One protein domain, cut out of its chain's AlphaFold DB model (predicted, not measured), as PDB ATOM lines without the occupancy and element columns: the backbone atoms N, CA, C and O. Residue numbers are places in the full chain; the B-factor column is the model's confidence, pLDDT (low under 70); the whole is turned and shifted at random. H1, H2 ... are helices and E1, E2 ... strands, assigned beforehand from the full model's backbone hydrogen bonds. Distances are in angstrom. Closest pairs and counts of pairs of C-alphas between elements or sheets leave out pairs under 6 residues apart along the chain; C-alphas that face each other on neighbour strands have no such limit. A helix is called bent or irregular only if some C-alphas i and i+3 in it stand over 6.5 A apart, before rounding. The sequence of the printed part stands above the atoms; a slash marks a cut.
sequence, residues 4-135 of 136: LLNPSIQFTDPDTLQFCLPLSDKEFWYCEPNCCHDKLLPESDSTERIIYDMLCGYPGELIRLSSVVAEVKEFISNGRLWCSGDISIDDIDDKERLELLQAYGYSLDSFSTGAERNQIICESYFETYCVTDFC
ATOM      1  N   LEU A   4      74.685 178.828  74.876       88.88
ATOM      2  CA  LEU A   4      74.263 179.960  74.019       88.88
ATOM      3  C   LEU A   4      75.056 180.093  72.712       88.88
ATOM      4  O   LEU A   4      74.558 180.639  71.737       88.88
ATOM      5  N   LEU A   5      76.301 179.613  72.690       90.94
ATOM      6  CA  LEU A   5      77.164 179.665  71.507       90.94
ATOM      7  C   LEU A   5      77.130 178.357  70.704       90.94
ATOM      8  O   LEU A   5      77.955 178.157  69.809       90.94
ATOM      9  N   ASN A   6      76.223 177.437  71.039       93.94
ATOM     10  CA  ASN A   6      76.058 176.193  70.306       93.94
ATOM     11  C   ASN A   6      75.454 176.482  68.916       93.94
ATOM     12  O   ASN A   6      74.448 177.181  68.836       93.94
ATOM     13  N   PRO A   7      76.007 175.933  67.817       92.38
ATOM     14  CA  PRO A   7      75.454 176.126  66.474       92.38
ATOM     15  C   PRO A   7      74.003 175.661  66.296       92.38
ATOM     16  O   PRO A   7      73.337 176.120  65.374       92.38
ATOM     17  N   SER A   8      73.532 174.747  67.146       95.06
ATOM     18  CA  SER A   8      72.166 174.216  67.128       95.06
ATOM     19  C   SER A   8      71.196 174.992  68.026       95.06
ATOM     20  O   SER A   8      70.072 174.533  68.218       95.06
ATOM     21  N   ILE A   9      71.619 176.120  68.608       95.94
ATOM     22  CA  ILE A   9      70.746 176.948  69.443       95.94
ATOM     23  C   ILE A   9      69.567 177.485  68.621       95.94
ATOM     24  O   ILE A   9      69.720 177.907  67.474       95.94
ATOM     25  N   GLN A  10      68.387 177.457  69.223       96.19
ATOM     26  CA  GLN A  10      67.136 177.954  68.675       96.19
ATOM     27  C   GLN A  10      66.719 179.223  69.419       96.19
ATOM     28  O   GLN A  10      67.069 179.412  70.585       96.19
ATOM     29  N   PHE A  11      65.978 180.092  68.733       95.44
ATOM     30  CA  PHE A  11      65.426 181.325  69.296       95.44
ATOM     31  C   PHE A  11      63.924 181.111  69.456       95.44
ATOM     32  O   PHE A  11      63.207 181.132  68.454       95.44
ATOM     33  N   THR A  12      63.479 180.804  70.672       94.00
ATOM     34  CA  THR A  12      62.070 180.473  70.936       94.00
ATOM     35  C   THR A  12      61.240 181.732  71.139       94.00
ATOM     36  O   THR A  12      60.167 181.845  70.556       94.00
ATOM     37  N   ASP A  13      61.815 182.738  71.802       94.00
ATOM     38  CA  ASP A  13      61.283 184.099  71.831       94.00
ATOM     39  C   ASP A  13      62.407 185.127  71.584       94.00
ATOM     40  O   ASP A  13      63.182 185.473  72.480       94.00
ATOM     41  N   PRO A  14      62.547 185.620  70.339       93.69
ATOM     42  CA  PRO A  14      63.529 186.644  70.009       93.69
ATOM     43  C   PRO A  14      63.346 187.957  70.776       93.69
ATOM     44  O   PRO A  14      64.352 188.620  71.047       93.69
ATOM     45  N   ASP A  15      62.111 188.340  71.112       93.00
ATOM     46  CA  ASP A  15      61.790 189.647  71.699       93.00
ATOM     47  C   ASP A  15      62.253 189.737  73.156       93.00
ATOM     48  O   ASP A  15      62.640 190.812  73.621       93.00
ATOM     49  N   THR A  16      62.311 188.602  73.847       91.25
ATOM     50  CA  THR A  16      62.833 188.475  75.216       91.25
ATOM     51  C   THR A  16      64.250 187.903  75.271       91.25
ATOM     52  O   THR A  16      64.845 187.833  76.343       91.25
ATOM     53  N   LEU A  17      64.839 187.553  74.119       95.56
ATOM     54  CA  LEU A  17      66.101 186.809  74.029       95.56
ATOM     55  C   LEU A  17      66.032 185.453  74.749       95.56
ATOM     56  O   LEU A  17      66.999 185.042  75.396       95.56
ATOM     57  N   GLN A  18      64.913 184.746  74.605       96.44
ATOM     58  CA  GLN A  18      64.786 183.361  75.035       96.44
ATOM     59  C   GLN A  18      65.396 182.410  73.996       96.44
ATOM     60  O   GLN A  18      65.126 182.471  72.788       96.44
ATOM     61  N   PHE A  19      66.228 181.499  74.487       96.94
ATOM     62  CA  PHE A  19      66.938 180.499  73.707       96.94
ATOM     63  C   PHE A  19      66.576 179.088  74.165       96.94
ATOM     64  O   PHE A  19      66.424 178.832  75.359       96.94
ATOM     65  N   CYS A  20      66.572 178.153  73.217       97.38
ATOM     66  CA  CYS A  20      66.454 176.722  73.481       97.38
ATOM     67  C   CYS A  20      67.580 175.955  72.787       97.38
ATOM     68  O   CYS A  20      67.857 176.166  71.606       97.38
ATOM     69  N   LEU A  21      68.235 175.043  73.499       97.44
ATOM     70  CA  LEU A  21      69.111 174.034  72.915       97.44
ATOM     71  C   LEU A  21      68.461 172.657  73.099       97.44
ATOM     72  O   LEU A  21      68.473 172.134  74.216       97.44
ATOM     73  N   PRO A  22      67.954 172.030  72.024       96.56
ATOM     74  CA  PRO A  22      67.486 170.652  72.088       96.56
ATOM     75  C   PRO A  22      68.657 169.711  72.396       96.56
ATOM     76  O   PRO A  22      69.611 169.620  71.617       96.56
ATOM     77  N   LEU A  23      68.596 169.015  73.532       95.94
ATOM     78  CA  LEU A  23      69.577 167.997  73.924       95.94
ATOM     79  C   LEU A  23      69.132 166.606  73.445       95.94
ATOM     80  O   LEU A  23      69.961 165.782  73.052       95.94
ATOM     81  N   SER A  24      67.817 166.366  73.420       96.19
ATOM     82  CA  SER A  24      67.153 165.206  72.816       96.19
ATOM     83  C   SER A  24      65.686 165.528  72.475       96.19
ATOM     84  O   SER A  24      65.221 166.632  72.731       96.19
ATOM     85  N   ASP A  25      64.913 164.554  71.974       95.75
ATOM     86  CA  ASP A  25      63.456 164.701  71.757       95.75
ATOM     87  C   ASP A  25      62.647 164.887  73.060       95.75
ATOM     88  O   ASP A  25      61.424 165.072  73.032       95.75
ATOM     89  N   LYS A  26      63.308 164.759  74.211       96.81
ATOM     90  CA  LYS A  26      62.705 164.787  75.543       96.81
ATOM     91  C   LYS A  26      63.364 165.768  76.501       96.81
ATOM     92  O   LYS A  26      62.794 166.007  77.556       96.81
ATOM     93  N   GLU A  27      64.537 166.286  76.169       97.56
ATOM     94  CA  GLU A  27      65.346 167.091  77.077       97.56
ATOM     95  C   GLU A  27      65.839 168.334  76.348       97.56
ATOM     96  O   GLU A  27      66.394 168.251  75.246       97.56
ATOM     97  N   PHE A  28      65.620 169.481  76.972       97.62
ATOM     98  CA  PHE A  28      65.818 170.793  76.380       97.62
ATOM     99  C   PHE A  28      66.483 171.699  77.405       97.62
ATOM    100  O   PHE A  28      66.055 171.763  78.555       97.62
ATOM    101  N   TRP A  29      67.521 172.410  76.985       96.94
ATOM    102  CA  TRP A  29      68.109 173.469  77.794       96.94
ATOM    103  C   TRP A  29      67.501 174.805  77.386       96.94
ATOM    104  O   TRP A  29      67.589 175.176  76.215       96.94
ATOM    105  N   TYR A  30      66.935 175.530  78.343       96.56
ATOM    106  CA  TYR A  30      66.382 176.865  78.137       96.56
ATOM    107  C   TYR A  30      67.232 177.928  78.806       96.56
ATOM    108  O   TYR A  30      67.936 177.672  79.791       96.56
ATOM    109  N   CYS A  31      67.177 179.130  78.245       95.19
ATOM    110  CA  CYS A  31      67.842 180.283  78.806       95.19
ATOM    111  C   CYS A  31      67.214 181.594  78.353       95.19
ATOM    112  O   CYS A  31      66.994 181.789  77.163       95.19
ATOM    113  N   GLU A  32      67.090 182.536  79.279       95.44
ATOM    114  CA  GLU A  32      66.682 183.913  79.006       95.44
ATOM    115  C   GLU A  32      67.392 184.897  79.952       95.44
ATOM    116  O   GLU A  32      67.986 184.471  80.953       95.44
ATOM    117  N   PRO A  33      67.405 186.205  79.656       94.50
ATOM    118  CA  PRO A  33      67.991 187.205  80.539       94.50
ATOM    119  C   PRO A  33      67.283 187.262  81.896       94.50
ATOM    120  O   PRO A  33      66.063 187.361  81.975       94.50
ATOM    121  N   ASN A  34      68.060 187.283  82.980       92.69
ATOM    122  CA  ASN A  34      67.540 187.458  84.334       92.69
ATOM    123  C   ASN A  34      67.099 188.916  84.541       92.69
ATOM    124  O   ASN A  34      67.862 189.750  85.040       92.69
ATOM    125  N   CYS A  35      65.858 189.217  84.168       86.62
ATOM    126  CA  CYS A  35      65.283 190.557  84.265       86.62
ATOM    127  C   CYS A  35      65.082 191.045  85.713       86.62
ATOM    128  O   CYS A  35      64.782 192.220  85.912       86.62
ATOM    129  N   CYS A  36      65.301 190.189  86.714       88.62
ATOM    130  CA  CYS A  36      65.280 190.539  88.134       88.62
ATOM    131  C   CYS A  36      66.659 190.957  88.670       88.62
ATOM    132  O   CYS A  36      66.773 191.468  89.782       88.62
ATOM    133  N   HIS A  37      67.728 190.808  87.880       92.06
ATOM    134  CA  HIS A  37      69.045 191.315  88.246       92.06
ATOM    135  C   HIS A  37      69.102 192.848  88.106       92.06
ATOM    136  O   HIS A  37      68.812 193.383  87.042       92.06
ATOM    137  N   ASP A  38      69.650 193.553  89.107       93.38
ATOM    138  CA  ASP A  38      69.815 195.026  89.144       93.38
ATOM    139  C   ASP A  38      70.404 195.673  87.873       93.38
ATOM    140  O   ASP A  38      70.176 196.845  87.570       93.38
ATOM    141  N   LYS A  39      71.217 194.923  87.126       95.00
ATOM    142  CA  LYS A  39      71.868 195.388  85.899       95.00
ATOM    143  C   LYS A  39      70.954 195.315  84.682       95.00
ATOM    144  O   LYS A  39      71.272 195.933  83.680       95.00
ATOM    145  N   LEU A  40      69.866 194.562  84.754       94.12
ATOM    146  CA  LEU A  40      68.904 194.359  83.678       94.12
ATOM    147  C   LEU A  40      67.554 195.029  83.956       94.12
ATOM    148  O   LEU A  40      66.716 195.078  83.055       94.12
ATOM    149  N   LEU A  41      67.368 195.616  85.143       93.56
ATOM    150  CA  LEU A  41      66.182 196.411  85.462       93.56
ATOM    151  C   LEU A  41      65.989 197.583  84.471       93.56
ATOM    152  O   LEU A  41      66.983 198.152  84.008       93.56
ATOM    153  N   PRO A  42      64.736 197.969  84.149       91.25
ATOM    154  CA  PRO A  42      64.416 199.065  83.221       91.25
ATOM    155  C   PRO A  42      65.103 200.402  83.490       91.25
ATOM    156  O   PRO A  42      65.395 201.149  82.563       91.25
ATOM    157  N   GLU A  43      65.361 200.708  84.751       92.38
ATOM    158  CA  GLU A  43      65.990 201.938  85.225       92.38
ATOM    159  C   GLU A  43      67.524 201.874  85.289       92.38
ATOM    160  O   GLU A  43      68.164 202.831  85.726       92.38
ATOM    161  N   SER A  44      68.125 200.744  84.915       94.69
ATOM    162  CA  SER A  44      69.565 200.529  85.031       94.69
ATOM    163  C   SER A  44      70.326 201.222  83.900       94.69
ATOM    164  O   SER A  44      70.163 200.883  82.735       94.69
ATOM    165  N   ASP A  45      71.260 202.114  84.233       94.38
ATOM    166  CA  ASP A  45      72.186 202.720  83.257       94.38
ATOM    167  C   ASP A  45      73.404 201.816  82.952       94.38
ATOM    168  O   ASP A  45      74.466 202.280  82.523       94.38
ATOM    169  N   SER A  46      73.304 200.518  83.248       96.81
ATOM    170  CA  SER A  46      74.409 199.576  83.083       96.81
ATOM    171  C   SER A  46      74.689 199.275  81.606       96.81
ATOM    172  O   SER A  46      73.806 199.329  80.748       96.81
ATOM    173  N   THR A  47      75.927 198.881  81.300       97.12
ATOM    174  CA  THR A  47      76.281 198.401  79.958       97.12
ATOM    175  C   THR A  47      75.448 197.178  79.570       97.12
ATOM    176  O   THR A  47      75.049 197.049  78.417       97.12
ATOM    177  N   GLU A  48      75.157 196.288  80.520       97.25
ATOM    178  CA  GLU A  48      74.339 195.096  80.296       97.25
ATOM    179  C   GLU A  48      72.912 195.447  79.869       97.25
ATOM    180  O   GLU A  48      72.406 194.855  78.917       97.25
ATOM    181  N   ARG A  49      72.291 196.442  80.516       96.75
ATOM    182  CA  ARG A  49      70.957 196.923  80.143       96.75
ATOM    183  C   ARG A  49      70.953 197.514  78.742       96.75
ATOM    184  O   ARG A  49      70.089 197.181  77.941       96.75
ATOM    185  N   ILE A  50      71.950 198.340  78.433       96.94
ATOM    186  CA  ILE A  50      72.104 198.950  77.108       96.94
ATOM    187  C   ILE A  50      72.249 197.866  76.029       96.94
ATOM    188  O   ILE A  50      71.618 197.959  74.980       96.94
ATOM    189  N   ILE A  51      73.054 196.827  76.280       97.31
ATOM    190  CA  ILE A  51      73.207 195.684  75.367       97.31
ATOM    191  C   ILE A  51      71.871 194.957  75.186       97.31
ATOM    192  O   ILE A  51      71.503 194.671  74.046       97.31
ATOM    193  N   TYR A  52      71.157 194.676  76.280       96.31
ATOM    194  CA  TYR A  52      69.847 194.029  76.245       96.31
ATOM    195  C   TYR A  52      68.845 194.836  75.411       96.31
ATOM    196  O   TYR A  52      68.304 194.305  74.451       96.31
ATOM    197  N   ASP A  53      68.674 196.130  75.688       95.56
ATOM    198  CA  ASP A  53      67.724 196.992  74.969       95.56
ATOM    199  C   ASP A  53      68.068 197.175  73.483       95.56
ATOM    200  O   ASP A  53      67.182 197.361  72.652       95.56
ATOM    201  N   MET A  54      69.356 197.154  73.124       96.12
ATOM    202  CA  MET A  54      69.783 197.287  71.727       96.12
ATOM    203  C   MET A  54      69.595 196.008  70.915       96.12
ATOM    204  O   MET A  54      69.458 196.085  69.693       96.12
ATOM    205  N   LEU A  55      69.689 194.845  71.562       96.75
ATOM    206  CA  LEU A  55      69.785 193.553  70.884       96.75
ATOM    207  C   LEU A  55      68.605 192.625  71.171       96.75
ATOM    208  O   LEU A  55      68.526 191.581  70.524       96.75
ATOM    209  N   CYS A  56      67.679 192.988  72.064       94.38
ATOM    210  CA  CYS A  56      66.384 192.321  72.175       94.38
ATOM    211  C   CYS A  56      65.647 192.388  70.826       94.38
ATOM    212  O   CYS A  56      65.745 193.370  70.088       94.38
ATOM    213  N   GLY A  57      65.028 191.280  70.423       95.94
ATOM    214  CA  GLY A  57      64.517 191.074  69.063       95.94
ATOM    215  C   GLY A  57      65.576 190.650  68.032       95.94
ATOM    216  O   GLY A  57      65.226 190.247  66.921       95.94
ATOM    217  N   TYR A  58      66.874 190.679  68.367       97.19
ATOM    218  CA  TYR A  58      67.980 190.345  67.455       97.19
ATOM    219  C   TYR A  58      68.964 189.299  68.031       97.19
ATOM    220  O   TYR A  58      70.182 189.521  68.028       97.19
ATOM    221  N   PRO A  59      68.497 188.107  68.459       96.12
ATOM    222  CA  PRO A  59      69.343 187.081  69.088       96.12
ATOM    223  C   PRO A  59      70.515 186.613  68.205       96.12
ATOM    224  O   PRO A  59      71.615 186.356  68.698       96.12
ATOM    225  N   GLY A  60      70.330 186.560  66.882       95.62
ATOM    226  CA  GLY A  60      71.411 186.232  65.945       95.62
ATOM    227  C   GLY A  60      72.532 187.278  65.923       95.62
ATOM    228  O   GLY A  60      73.712 186.924  65.880       95.62
ATOM    229  N   GLU A  61      72.182 188.565  66.010       96.88
ATOM    230  CA  GLU A  61      73.165 189.650  66.088       96.88
ATOM    231  C   GLU A  61      73.871 189.668  67.442       96.88
ATOM    232  O   GLU A  61      75.083 189.874  67.477       96.88
ATOM    233  N   LEU A  62      73.163 189.362  68.534       97.00
ATOM    234  CA  LEU A  62      73.764 189.174  69.855       97.00
ATOM    235  C   LEU A  62      74.882 188.118  69.814       97.00
ATOM    236  O   LEU A  62      76.022 188.397  70.202       97.00
ATOM    237  N   ILE A  63      74.593 186.933  69.263       95.00
ATOM    238  CA  ILE A  63      75.584 185.856  69.113       95.00
ATOM    239  C   ILE A  63      76.732 186.301  68.201       95.00
ATOM    240  O   ILE A  63      77.901 186.126  68.553       95.00
ATOM    241  N   ARG A  64      76.435 186.917  67.050       95.50
ATOM    242  CA  ARG A  64      77.456 187.389  66.102       95.50
ATOM    243  C   ARG A  64      78.399 188.400  66.752       95.50
ATOM    244  O   ARG A  64      79.620 188.248  66.659       95.50
ATOM    245  N   LEU A  65      77.855 189.414  67.421       97.00
ATOM    246  CA  LEU A  65      78.621 190.485  68.056       97.00
ATOM    247  C   LEU A  65      79.459 189.980  69.228       97.00
ATOM    248  O   LEU A  65      80.559 190.485  69.419       97.00
ATOM    249  N   SER A  66      79.038 188.929  69.934       95.25
ATOM    250  CA  SER A  66      79.837 188.316  71.007       95.25
ATOM    251  C   SER A  66      81.214 187.801  70.559       95.25
ATOM    252  O   SER A  66      82.119 187.620  71.374       95.25
ATOM    253  N   SER A  67      81.405 187.575  69.256       94.00
ATOM    254  CA  SER A  67      82.694 187.156  68.698       94.00
ATOM    255  C   SER A  67      83.667 188.315  68.449       94.00
ATOM    256  O   SER A  67      84.870 188.077  68.325       94.00
ATOM    257  N   VAL A  68      83.173 189.558  68.393       96.19
ATOM    258  CA  VAL A  68      83.945 190.740  67.961       96.19
ATOM    259  C   VAL A  68      83.867 191.936  68.919       96.19
ATOM    260  O   VAL A  68      84.771 192.765  68.903       96.19
ATOM    261  N   VAL A  69      82.837 192.022  69.767       97.38
ATOM    262  CA  VAL A  69      82.641 193.070  70.781       97.38
ATOM    263  C   VAL A  69      82.843 192.464  72.169       97.38
ATOM    264  O   VAL A  69      82.168 191.500  72.537       97.38
ATOM    265  N   ALA A  70      83.781 193.018  72.940       97.00
ATOM    266  CA  ALA A  70      84.181 192.464  74.231       97.00
ATOM    267  C   ALA A  70      83.046 192.526  75.261       97.00
ATOM    268  O   ALA A  70      82.782 191.542  75.943       97.00
ATOM    269  N   GLU A  71      82.322 193.639  75.309       97.50
ATOM    270  CA  GLU A  71      81.221 193.877  76.237       97.50
ATOM    271  C   GLU A  71      80.059 192.906  75.979       97.50
ATOM    272  O   GLU A  71      79.517 192.318  76.912       97.50
ATOM    273  N   VAL A  72      79.733 192.644  74.707       97.06
ATOM    274  CA  VAL A  72      78.710 191.650  74.329       97.06
ATOM    275  C   VAL A  72      79.166 190.235  74.688       97.06
ATOM    276  O   VAL A  72      78.377 189.414  75.156       97.06
ATOM    277  N   LYS A  73      80.458 189.933  74.521       96.12
ATOM    278  CA  LYS A  73      81.024 188.648  74.939       96.12
ATOM    279  C   LYS A  73      80.926 188.444  76.448       96.12
ATOM    280  O   LYS A  73      80.589 187.343  76.889       96.12
ATOM    281  N   GLU A  74      81.242 189.471  77.229       95.88
ATOM    282  CA  GLU A  74      81.137 189.449  78.689       95.88
ATOM    283  C   GLU A  74      79.685 189.283  79.134       95.88
ATOM    284  O   GLU A  74      79.414 188.423  79.973       95.88
ATOM    285  N   PHE A  75      78.758 190.006  78.500       96.00
ATOM    286  CA  PHE A  75      77.321 189.887  78.728       96.00
ATOM    287  C   PHE A  75      76.819 188.447  78.548       96.00
ATOM    288  O   PHE A  75      76.263 187.861  79.478       96.00
ATOM    289  N   ILE A  76      77.094 187.821  77.395       94.75
ATOM    290  CA  ILE A  76      76.697 186.425  77.135       94.75
ATOM    291  C   ILE A  76      77.396 185.457  78.095       94.75
ATOM    292  O   ILE A  76      76.812 184.473  78.539       94.75
ATOM    293  N   SER A  77      78.668 185.691  78.416       93.44
ATOM    294  CA  SER A  77      79.454 184.741  79.211       93.44
ATOM    295  C   SER A  77      79.103 184.764  80.701       93.44
ATOM    296  O   SER A  77      79.349 183.769  81.395       93.44
ATOM    297  N   ASN A  78      78.536 185.867  81.195       93.94
ATOM    298  CA  ASN A  78      78.216 186.072  82.600       93.94
ATOM    299  C   ASN A  78      76.908 185.377  82.992       93.94
ATOM    300  O   ASN A  78      75.839 185.971  82.945       93.94
ATOM    301  N   GLY A  79      77.010 184.139  83.473       90.88
ATOM    302  CA  GLY A  79      75.850 183.332  83.870       90.88
ATOM    303  C   GLY A  79      74.985 183.896  85.006       90.88
ATOM    304  O   GLY A  79      73.961 183.305  85.293       90.88
ATOM    305  N   ARG A  80      75.357 185.007  85.661       91.44
ATOM    306  CA  ARG A  80      74.468 185.678  86.632       91.44
ATOM    307  C   ARG A  80      73.382 186.517  85.961       91.44
ATOM    308  O   ARG A  80      72.372 186.797  86.588       91.44
ATOM    309  N   LEU A  81      73.606 186.929  84.714       93.88
ATOM    310  CA  LEU A  81      72.671 187.740  83.931       93.88
ATOM    311  C   LEU A  81      71.621 186.895  83.205       93.88
ATOM    312  O   LEU A  81      70.831 187.448  82.452       93.88
ATOM    313  N   TRP A  82      71.636 185.578  83.393       94.31
ATOM    314  CA  TRP A  82      70.812 184.639  82.646       94.31
ATOM    315  C   TRP A  82      70.154 183.654  83.604       94.31
ATOM    316  O   TRP A  82      70.832 183.070  84.452       94.31
ATOM    317  N   CYS A  83      68.855 183.451  83.437       93.38
ATOM    318  CA  CYS A  83      68.133 182.315  83.989       93.38
ATOM    319  C   CYS A  83      68.316 181.159  83.009       93.38
ATOM    320  O   CYS A  83      68.123 181.343  81.811       93.38
ATOM    321  N   SER A  84      68.731 179.981  83.474       93.44
ATOM    322  CA  SER A  84      68.887 178.825  82.586       93.44
ATOM    323  C   SER A  84      68.667 177.514  83.318       93.44
ATOM    324  O   SER A  84      69.075 177.397  84.475       93.44
ATOM    325  N   GLY A  85      68.124 176.520  82.625       92.69
ATOM    326  CA  GLY A  85      67.862 175.200  83.188       92.69
ATOM    327  C   GLY A  85      67.738 174.126  82.114       92.69
ATOM    328  O   GLY A  85      67.341 174.410  80.987       92.69
ATOM    329  N   ASP A  86      68.105 172.900  82.484       95.19
ATOM    330  CA  ASP A  86      67.799 171.700  81.709       95.19
ATOM    331  C   ASP A  86      66.421 171.192  82.150       95.19
ATOM    332  O   ASP A  86      66.162 171.067  83.349       95.19
ATOM    333  N   ILE A  87      65.538 170.915  81.194       96.50
ATOM    334  CA  ILE A  87      64.179 170.440  81.451       96.50
ATOM    335  C   ILE A  87      63.953 169.169  80.649       96.50
ATOM    336  O   ILE A  87      64.082 169.154  79.422       96.50
ATOM    337  N   SER A  88      63.570 168.107  81.351       96.94
ATOM    338  CA  SER A  88      63.119 166.860  80.751       96.94
ATOM    339  C   SER A  88      61.601 166.778  80.804       96.94
ATOM    340  O   SER A  88      60.989 166.955  81.856       96.94
ATOM    341  N   ILE A  89      60.975 166.428  79.681       96.69
ATOM    342  CA  ILE A  89      59.531 166.186  79.633       96.69
ATOM    343  C   ILE A  89      59.123 165.081  80.607       96.69
ATOM    344  O   ILE A  89      58.025 165.131  81.154       96.69
ATOM    345  N   ASP A  90      59.997 164.096  80.840       96.62
ATOM    346  CA  ASP A  90      59.723 162.951  81.711       96.62
ATOM    347  C   ASP A  90      59.600 163.356  83.196       96.62
ATOM    348  O   ASP A  90      59.002 162.597  83.960       96.62
ATOM    349  N   ASP A  91      60.071 164.549  83.579       95.44
ATOM    350  CA  ASP A  91      59.955 165.094  84.941       95.44
ATOM    351  C   ASP A  91      58.633 165.848  85.182       95.44
ATOM    352  O   ASP A  91      58.273 166.113  86.326       95.44
ATOM    353  N   ILE A  92      57.890 166.154  84.114       95.50
ATOM    354  CA  ILE A  92      56.608 166.871  84.152       95.50
ATOM    355  C   ILE A  92      55.480 165.841  84.088       95.50
ATOM    356  O   ILE A  92      55.476 164.990  83.193       95.50
ATOM    357  N   ASP A  93      54.505 165.896  84.995       95.62
ATOM    358  CA  ASP A  93      53.407 164.924  85.001       95.62
ATOM    359  C   ASP A  93      52.350 165.199  83.915       95.62
ATOM    360  O   ASP A  93      52.204 166.310  83.414       95.62
ATOM    361  N   ASP A  94      51.583 164.177  83.524       94.19
ATOM    362  CA  ASP A  94      50.632 164.288  82.408       94.19
ATOM    363  C   ASP A  94      49.538 165.348  82.613       94.19
ATOM    364  O   ASP A  94      49.055 165.918  81.632       94.19
ATOM    365  N   LYS A  95      49.128 165.619  83.860       95.31
ATOM    366  CA  LYS A  95      48.133 166.657  84.153       95.31
ATOM    367  C   LYS A  95      48.750 168.032  83.920       95.31
ATOM    368  O   LYS A  95      48.144 168.851  83.237       95.31
ATOM    369  N   GLU A  96      49.952 168.246  84.436       95.81
ATOM    370  CA  GLU A  96      50.700 169.489  84.270       95.81
ATOM    371  C   GLU A  96      51.037 169.760  82.796       95.81
ATOM    372  O   GLU A  96      50.767 170.847  82.292       95.81
ATOM    373  N   ARG A  97      51.486 168.747  82.039       95.06
ATOM    374  CA  ARG A  97      51.724 168.862  80.584       95.06
ATOM    375  C   ARG A  97      50.500 169.386  79.825       95.06
ATOM    376  O   ARG A  97      50.640 170.173  78.890       95.06
ATOM    377  N   LEU A  98      49.300 168.933  80.195       94.69
ATOM    378  CA  LEU A  98      48.050 169.388  79.581       94.69
ATOM    379  C   LEU A  98      47.707 170.829  79.968       94.69
ATOM    380  O   LEU A  98      47.227 171.576  79.118       94.69
ATOM    381  N   GLU A  99      47.936 171.208  81.226       95.19
ATOM    382  CA  GLU A  99      47.711 172.570  81.725       95.19
ATOM    383  C   GLU A  99      48.650 173.573  81.033       95.19
ATOM    384  O   GLU A  99      48.181 174.603  80.547       95.19
ATOM    385  N   LEU A 100      49.929 173.225  80.875       95.25
ATOM    386  CA  LEU A 100      50.932 174.039  80.180       95.25
ATOM    387  C   LEU A 100      50.586 174.253  78.698       95.25
ATOM    388  O   LEU A 100      50.571 175.383  78.215       95.25
ATOM    389  N   LEU A 101      50.200 173.195  77.974       94.69
ATOM    390  CA  LEU A 101      49.747 173.341  76.582       94.69
ATOM    391  C   LEU A 101      48.529 174.262  76.464       94.69
ATOM    392  O   LEU A 101      48.466 175.093  75.555       94.69
ATOM    393  N   GLN A 102      47.564 174.126  77.376       93.56
ATOM    394  CA  GLN A 102      46.359 174.953  77.376       93.56
ATOM    395  C   GLN A 102      46.662 176.419  77.681       93.56
ATOM    396  O   GLN A 102      46.016 177.285  77.091       93.56
ATOM    397  N   ALA A 103      47.642 176.707  78.544       91.62
ATOM    398  CA  ALA A 103      48.083 178.071  78.830       91.62
ATOM    399  C   ALA A 103      48.576 178.786  77.562       91.62
ATOM    400  O   ALA A 103      48.316 179.973  77.379       91.62
ATOM    401  N   TYR A 104      49.197 178.043  76.645       89.19
ATOM    402  CA  TYR A 104      49.622 178.539  75.332       89.19
ATOM    403  C   TYR A 104      48.541 178.434  74.240       89.19
ATOM    404  O   TYR A 104      48.767 178.817  73.094       89.19
ATOM    405  N   GLY A 105      47.350 177.926  74.567       92.56
ATOM    406  CA  GLY A 105      46.246 177.766  73.620       92.56
ATOM    407  C   GLY A 105      46.363 176.550  72.694       92.56
ATOM    408  O   GLY A 105      45.638 176.476  71.700       92.56
ATOM    409  N   TYR A 106      47.234 175.591  73.014       92.81
ATOM    410  CA  TYR A 106      47.423 174.364  72.244       92.81
ATOM    411  C   TYR A 106      46.660 173.169  72.827       92.81
ATOM    412  O   TYR A 106      46.370 173.070  74.019       92.81
ATOM    413  N   SER A 107      46.366 172.208  71.952       90.12
ATOM    414  CA  SER A 107      45.911 170.860  72.302       90.12
ATOM    415  C   SER A 107      46.972 169.819  71.927       90.12
ATOM    416  O   SER A 107      47.890 170.102  71.159       90.12
ATOM    417  N   LEU A 108      46.832 168.578  72.409       83.12
ATOM    418  CA  LEU A 108      47.745 167.485  72.039       83.12
ATOM    419  C   LEU A 108      47.805 167.225  70.525       83.12
ATOM    420  O   LEU A 108      48.858 166.847  70.019       83.12
ATOM    421  N   ASP A 109      46.697 167.453  69.817       88.50
ATOM    422  CA  ASP A 109      46.578 167.244  68.368       88.50
ATOM    423  C   ASP A 109      47.109 168.432  67.545       88.50
ATOM    424  O   ASP A 109      47.054 168.409  66.316       88.50
ATOM    425  N   SER A 110      47.607 169.486  68.203       88.31
ATOM    426  CA  SER A 110      48.126 170.689  67.534       88.31
ATOM    427  C   SER A 110      49.504 170.484  66.894       88.31
ATOM    428  O   SER A 110      49.942 171.334  66.125       88.31
ATOM    429  N   PHE A 111      50.177 169.368  67.187       91.62
ATOM    430  CA  PHE A 111      51.573 169.138  66.817       91.62
ATOM    431  C   PHE A 111      51.740 167.981  65.846       91.62
ATOM    432  O   PHE A 111      51.072 166.950  65.933       91.62
ATOM    433  N   SER A 112      52.699 168.140  64.939       86.25
ATOM    434  CA  SER A 112      53.019 167.135  63.927       86.25
ATOM    435  C   SER A 112      53.907 166.013  64.471       86.25
ATOM    436  O   SER A 112      53.870 164.884  63.974       86.25
ATOM    437  N   THR A 113      54.698 166.312  65.505       87.94
ATOM    438  CA  THR A 113      55.640 165.377  66.124       87.94
ATOM    439  C   THR A 113      55.615 165.468  67.647       87.94
ATOM    440  O   THR A 113      55.256 166.489  68.232       87.94
ATOM    441  N   GLY A 114      56.040 164.385  68.304       91.19
ATOM    442  CA  GLY A 114      56.196 164.372  69.758       91.19
ATOM    443  C   GLY A 114      57.281 165.333  70.248       91.19
ATOM    444  O   GLY A 114      57.093 165.941  71.290       91.19
ATOM    445  N   ALA A 115      58.372 165.500  69.493       91.69
ATOM    446  CA  ALA A 115      59.479 166.382  69.866       91.69
ATOM    447  C   ALA A 115      59.064 167.862  69.867       91.69
ATOM    448  O   ALA A 115      59.340 168.564  70.831       91.69
ATOM    449  N   GLU A 116      58.331 168.305  68.838       92.06
ATOM    450  CA  GLU A 116      57.771 169.663  68.752       92.06
ATOM    451  C   GLU A 116      56.844 169.953  69.941       92.06
ATOM    452  O   GLU A 116      57.003 170.947  70.643       92.06
ATOM    453  N   ARG A 117      55.929 169.023  70.240       95.44
ATOM    454  CA  ARG A 117      55.057 169.131  71.413       95.44
ATOM    455  C   ARG A 117      55.854 169.196  72.718       95.44
ATOM    456  O   ARG A 117      55.527 169.991  73.593       95.44
ATOM    457  N   ASN A 118      56.851 168.326  72.879       96.44
ATOM    458  CA  ASN A 118      57.650 168.264  74.100       96.44
ATOM    459  C   ASN A 118      58.447 169.558  74.301       96.44
ATOM    460  O   ASN A 118      58.488 170.045  75.425       96.44
ATOM    461  N   GLN A 119      59.005 170.138  73.231       95.94
ATOM    462  CA  GLN A 119      59.672 171.437  73.289       95.94
ATOM    463  C   GLN A 119      58.727 172.495  73.871       95.94
ATOM    464  O   GLN A 119      59.080 173.108  74.873       95.94
ATOM    465  N   ILE A 120      57.526 172.656  73.301       95.56
ATOM    466  CA  ILE A 120      56.560 173.680  73.736       95.56
ATOM    467  C   ILE A 120      56.126 173.485  75.193       95.56
ATOM    468  O   ILE A 120      55.987 174.456  75.932       95.56
ATOM    469  N   ILE A 121      55.943 172.239  75.635       96.31
ATOM    470  CA  ILE A 121      55.642 171.961  77.045       96.31
ATOM    471  C   ILE A 121      56.808 172.385  77.942       96.31
ATOM    472  O   ILE A 121      56.588 173.038  78.958       96.31
ATOM    473  N   CYS A 122      58.039 172.009  77.587       96.81
ATOM    474  CA  CYS A 122      59.217 172.353  78.377       96.81
ATOM    475  C   CYS A 122      59.497 173.865  78.379       96.81
ATOM    476  O   CYS A 122      59.953 174.378  79.394       96.81
ATOM    477  N   GLU A 123      59.193 174.575  77.290       95.69
ATOM    478  CA  GLU A 123      59.258 176.042  77.204       95.69
ATOM    479  C   GLU A 123      58.271 176.688  78.182       95.69
ATOM    480  O   GLU A 123      58.669 177.444  79.062       95.69
ATOM    481  N   SER A 124      57.003 176.275  78.127       95.00
ATOM    482  CA  SER A 124      55.976 176.764  79.053       95.00
ATOM    483  C   SER A 124      56.317 176.465  80.515       95.00
ATOM    484  O   SER A 124      56.097 177.306  81.387       95.00
ATOM    485  N   TYR A 125      56.901 175.296  80.793       95.38
ATOM    486  CA  TYR A 125      57.385 174.945  82.127       95.38
ATOM    487  C   TYR A 125      58.513 175.877  82.592       95.38
ATOM    488  O   TYR A 125      58.490 176.354  83.727       95.38
ATOM    489  N   PHE A 126      59.489 176.155  81.721       94.69
ATOM    490  CA  PHE A 126      60.606 177.053  82.017       94.69
ATOM    491  C   PHE A 126      60.114 178.445  82.423       94.69
ATOM    492  O   PHE A 126      60.487 178.941  83.487       94.69
ATOM    493  N   GLU A 127      59.237 179.036  81.614       91.56
ATOM    494  CA  GLU A 127      58.681 180.370  81.857       91.56
ATOM    495  C   GLU A 127      57.815 180.417  83.122       91.56
ATOM    496  O   GLU A 127      57.817 181.412  83.847       91.56
ATOM    497  N   THR A 128      57.087 179.335  83.411       90.56
ATOM    498  CA  THR A 128      56.151 179.284  84.544       90.56
ATOM    499  C   THR A 128      56.852 179.089  85.885       90.56
ATOM    500  O   THR A 128      56.390 179.646  86.877       90.56
ATOM    501  N   TYR A 129      57.915 178.280  85.933       87.94
ATOM    502  CA  TYR A 129      58.516 177.839  87.197       87.94
ATOM    503  C   TYR A 129      59.985 178.221  87.332       87.94
ATOM    504  O   TYR A 129      60.423 178.654  88.392       87.94
ATOM    505  N   CYS A 130      60.778 178.063  86.272       80.44
ATOM    506  CA  CYS A 130      62.214 178.294  86.378       80.44
ATOM    507  C   CYS A 130      62.535 179.783  86.414       80.44
ATOM    508  O   CYS A 130      63.352 180.192  87.228       80.44
ATOM    509  N   VAL A 131      61.906 180.596  85.565       76.06
ATOM    510  CA  VAL A 131      62.127 182.051  85.532       76.06
ATOM    511  C   VAL A 131      61.639 182.714  86.817       76.06
ATOM    512  O   VAL A 131      62.347 183.541  87.392       76.06
ATOM    513  N   THR A 132      60.457 182.323  87.296       63.75
ATOM    514  CA  THR A 132      59.851 182.881  88.511       63.75
ATOM    515  C   THR A 132      60.705 182.629  89.750       63.75
ATOM    516  O   THR A 132      60.892 183.546  90.544       63.75
ATOM    517  N   ASP A 133      61.313 181.446  89.867       60.78
ATOM    518  CA  ASP A 133      62.170 181.086  91.004       60.78
ATOM    519  C   ASP A 133      63.446 181.948  91.111       60.78
ATOM    520  O   ASP A 133      64.051 182.026  92.178       60.78
ATOM    521  N   PHE A 134      63.888 182.603  90.027       59.53
ATOM    522  CA  PHE A 134      65.025 183.538  90.065       59.53
ATOM    523  C   PHE A 134      64.634 184.967  90.467       59.53
ATOM    524  O   PHE A 134      65.521 185.799  90.688       59.53
ATOM    525  N   CYS A 135      63.334 185.255  90.527       57.16
ATOM    526  CA  CYS A 135      62.772 186.575  90.798       57.16
ATOM    527  C   CYS A 135      62.176 186.726  92.207       57.16
ATOM    528  O   CYS A 135      61.891 187.858  92.605       57.16
TER     529      CYS A 135
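AT A GLANCE: This is residues 4 to 135 of the 136 residues of an uncharacterized protein of Bacteroides faecis (UniProt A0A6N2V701). A twisted sheet of four strands has the long helix H5 slanting over one face; three short helices, H1, H2 and H3, cluster beyond one end of the strands, and H4 packs across H5 toward the other end of the long axis. The printed part has 132 residues, with five named helices and four named strands in the order E1 E2 E3 H1 H2 H3 E4 H4 H5. The sheet runs E1 E2 E3 E4, antiparallel throughout, and the class is mixed, helices and strands. The whole is compact, with a radius of gyration of the C-alphas of 15.6 A, yet only just elongated, spanning 44 by 29 by 22 A.

HOW THE PARTS SIT: E1, residues 10 to 13, E2, residues 18 to 22, and E3, residues 27 to 33, form a meander, each strand the antiparallel neighbour of the one before. In the hairpin E1 and E2, N 10 and O 20 are 2.8 A apart, within hydrogen-bond range; in the hairpin E2 and E3, N 21 and O 29 are 2.8 A apart. H1, residues 47 to 55, touches H3, residues 70 to 77, about perpendicular at 86 degrees; their closest C-alphas, of Glu 48 and Phe 75, are 6.2 A apart. H2, residues 59 to 65, only grazes the sheet, with residues 59 to 60. H2 and H3 only just touch, and only at the corner, with 3 pairs of C-alphas within 8 A, the closest those of Leu 65 and Val 72, 6.4 A apart. E4, residues 82 to 88, is an edge strand antiparallel to E3, with N 30 and O 85 2.9 A apart. H5, residues 114 to 133, is on the sheet at a height of 7.9 A, over E2, E3 and E4, slantwise to the strands at 46 degrees to E2 on the local plane. H4, residues 94 to 103, touches residues 120 to 125 of H5, about perpendicular at 81 degrees; the closest C-alphas, of Leu 100 and Ser 124, are 5.8 A apart. Every O i to N i+4 pair is within hydrogen-bond range in H1, H2, H3 and H4; in H5 14 of 16 are.

IN THESE COORDINATES: E1 begins at C-alpha 10, (67.136, 177.954, 68.675). From first to last C-alpha, E3 measures 20.6 A, E4 19.5 A, H4 14.5 A and H5 27.7 A. H5 has a kink of 33 degrees near residue 126 and is only just irregular, C-alphas 128 and 131 being 6.7 A apart; it ends at C-alpha 133, (62.170, 181.086, 91.004).

THE WHOLE: The two C-alphas farthest apart, of Asp 45 and Asp 109, are 46.2 A apart. The printed part has no cut. The link from E3 to H1, residues 34 to 46, is long. The mean pLDDT of the printed part is 93.1, and residues 132 to 135 are under 70.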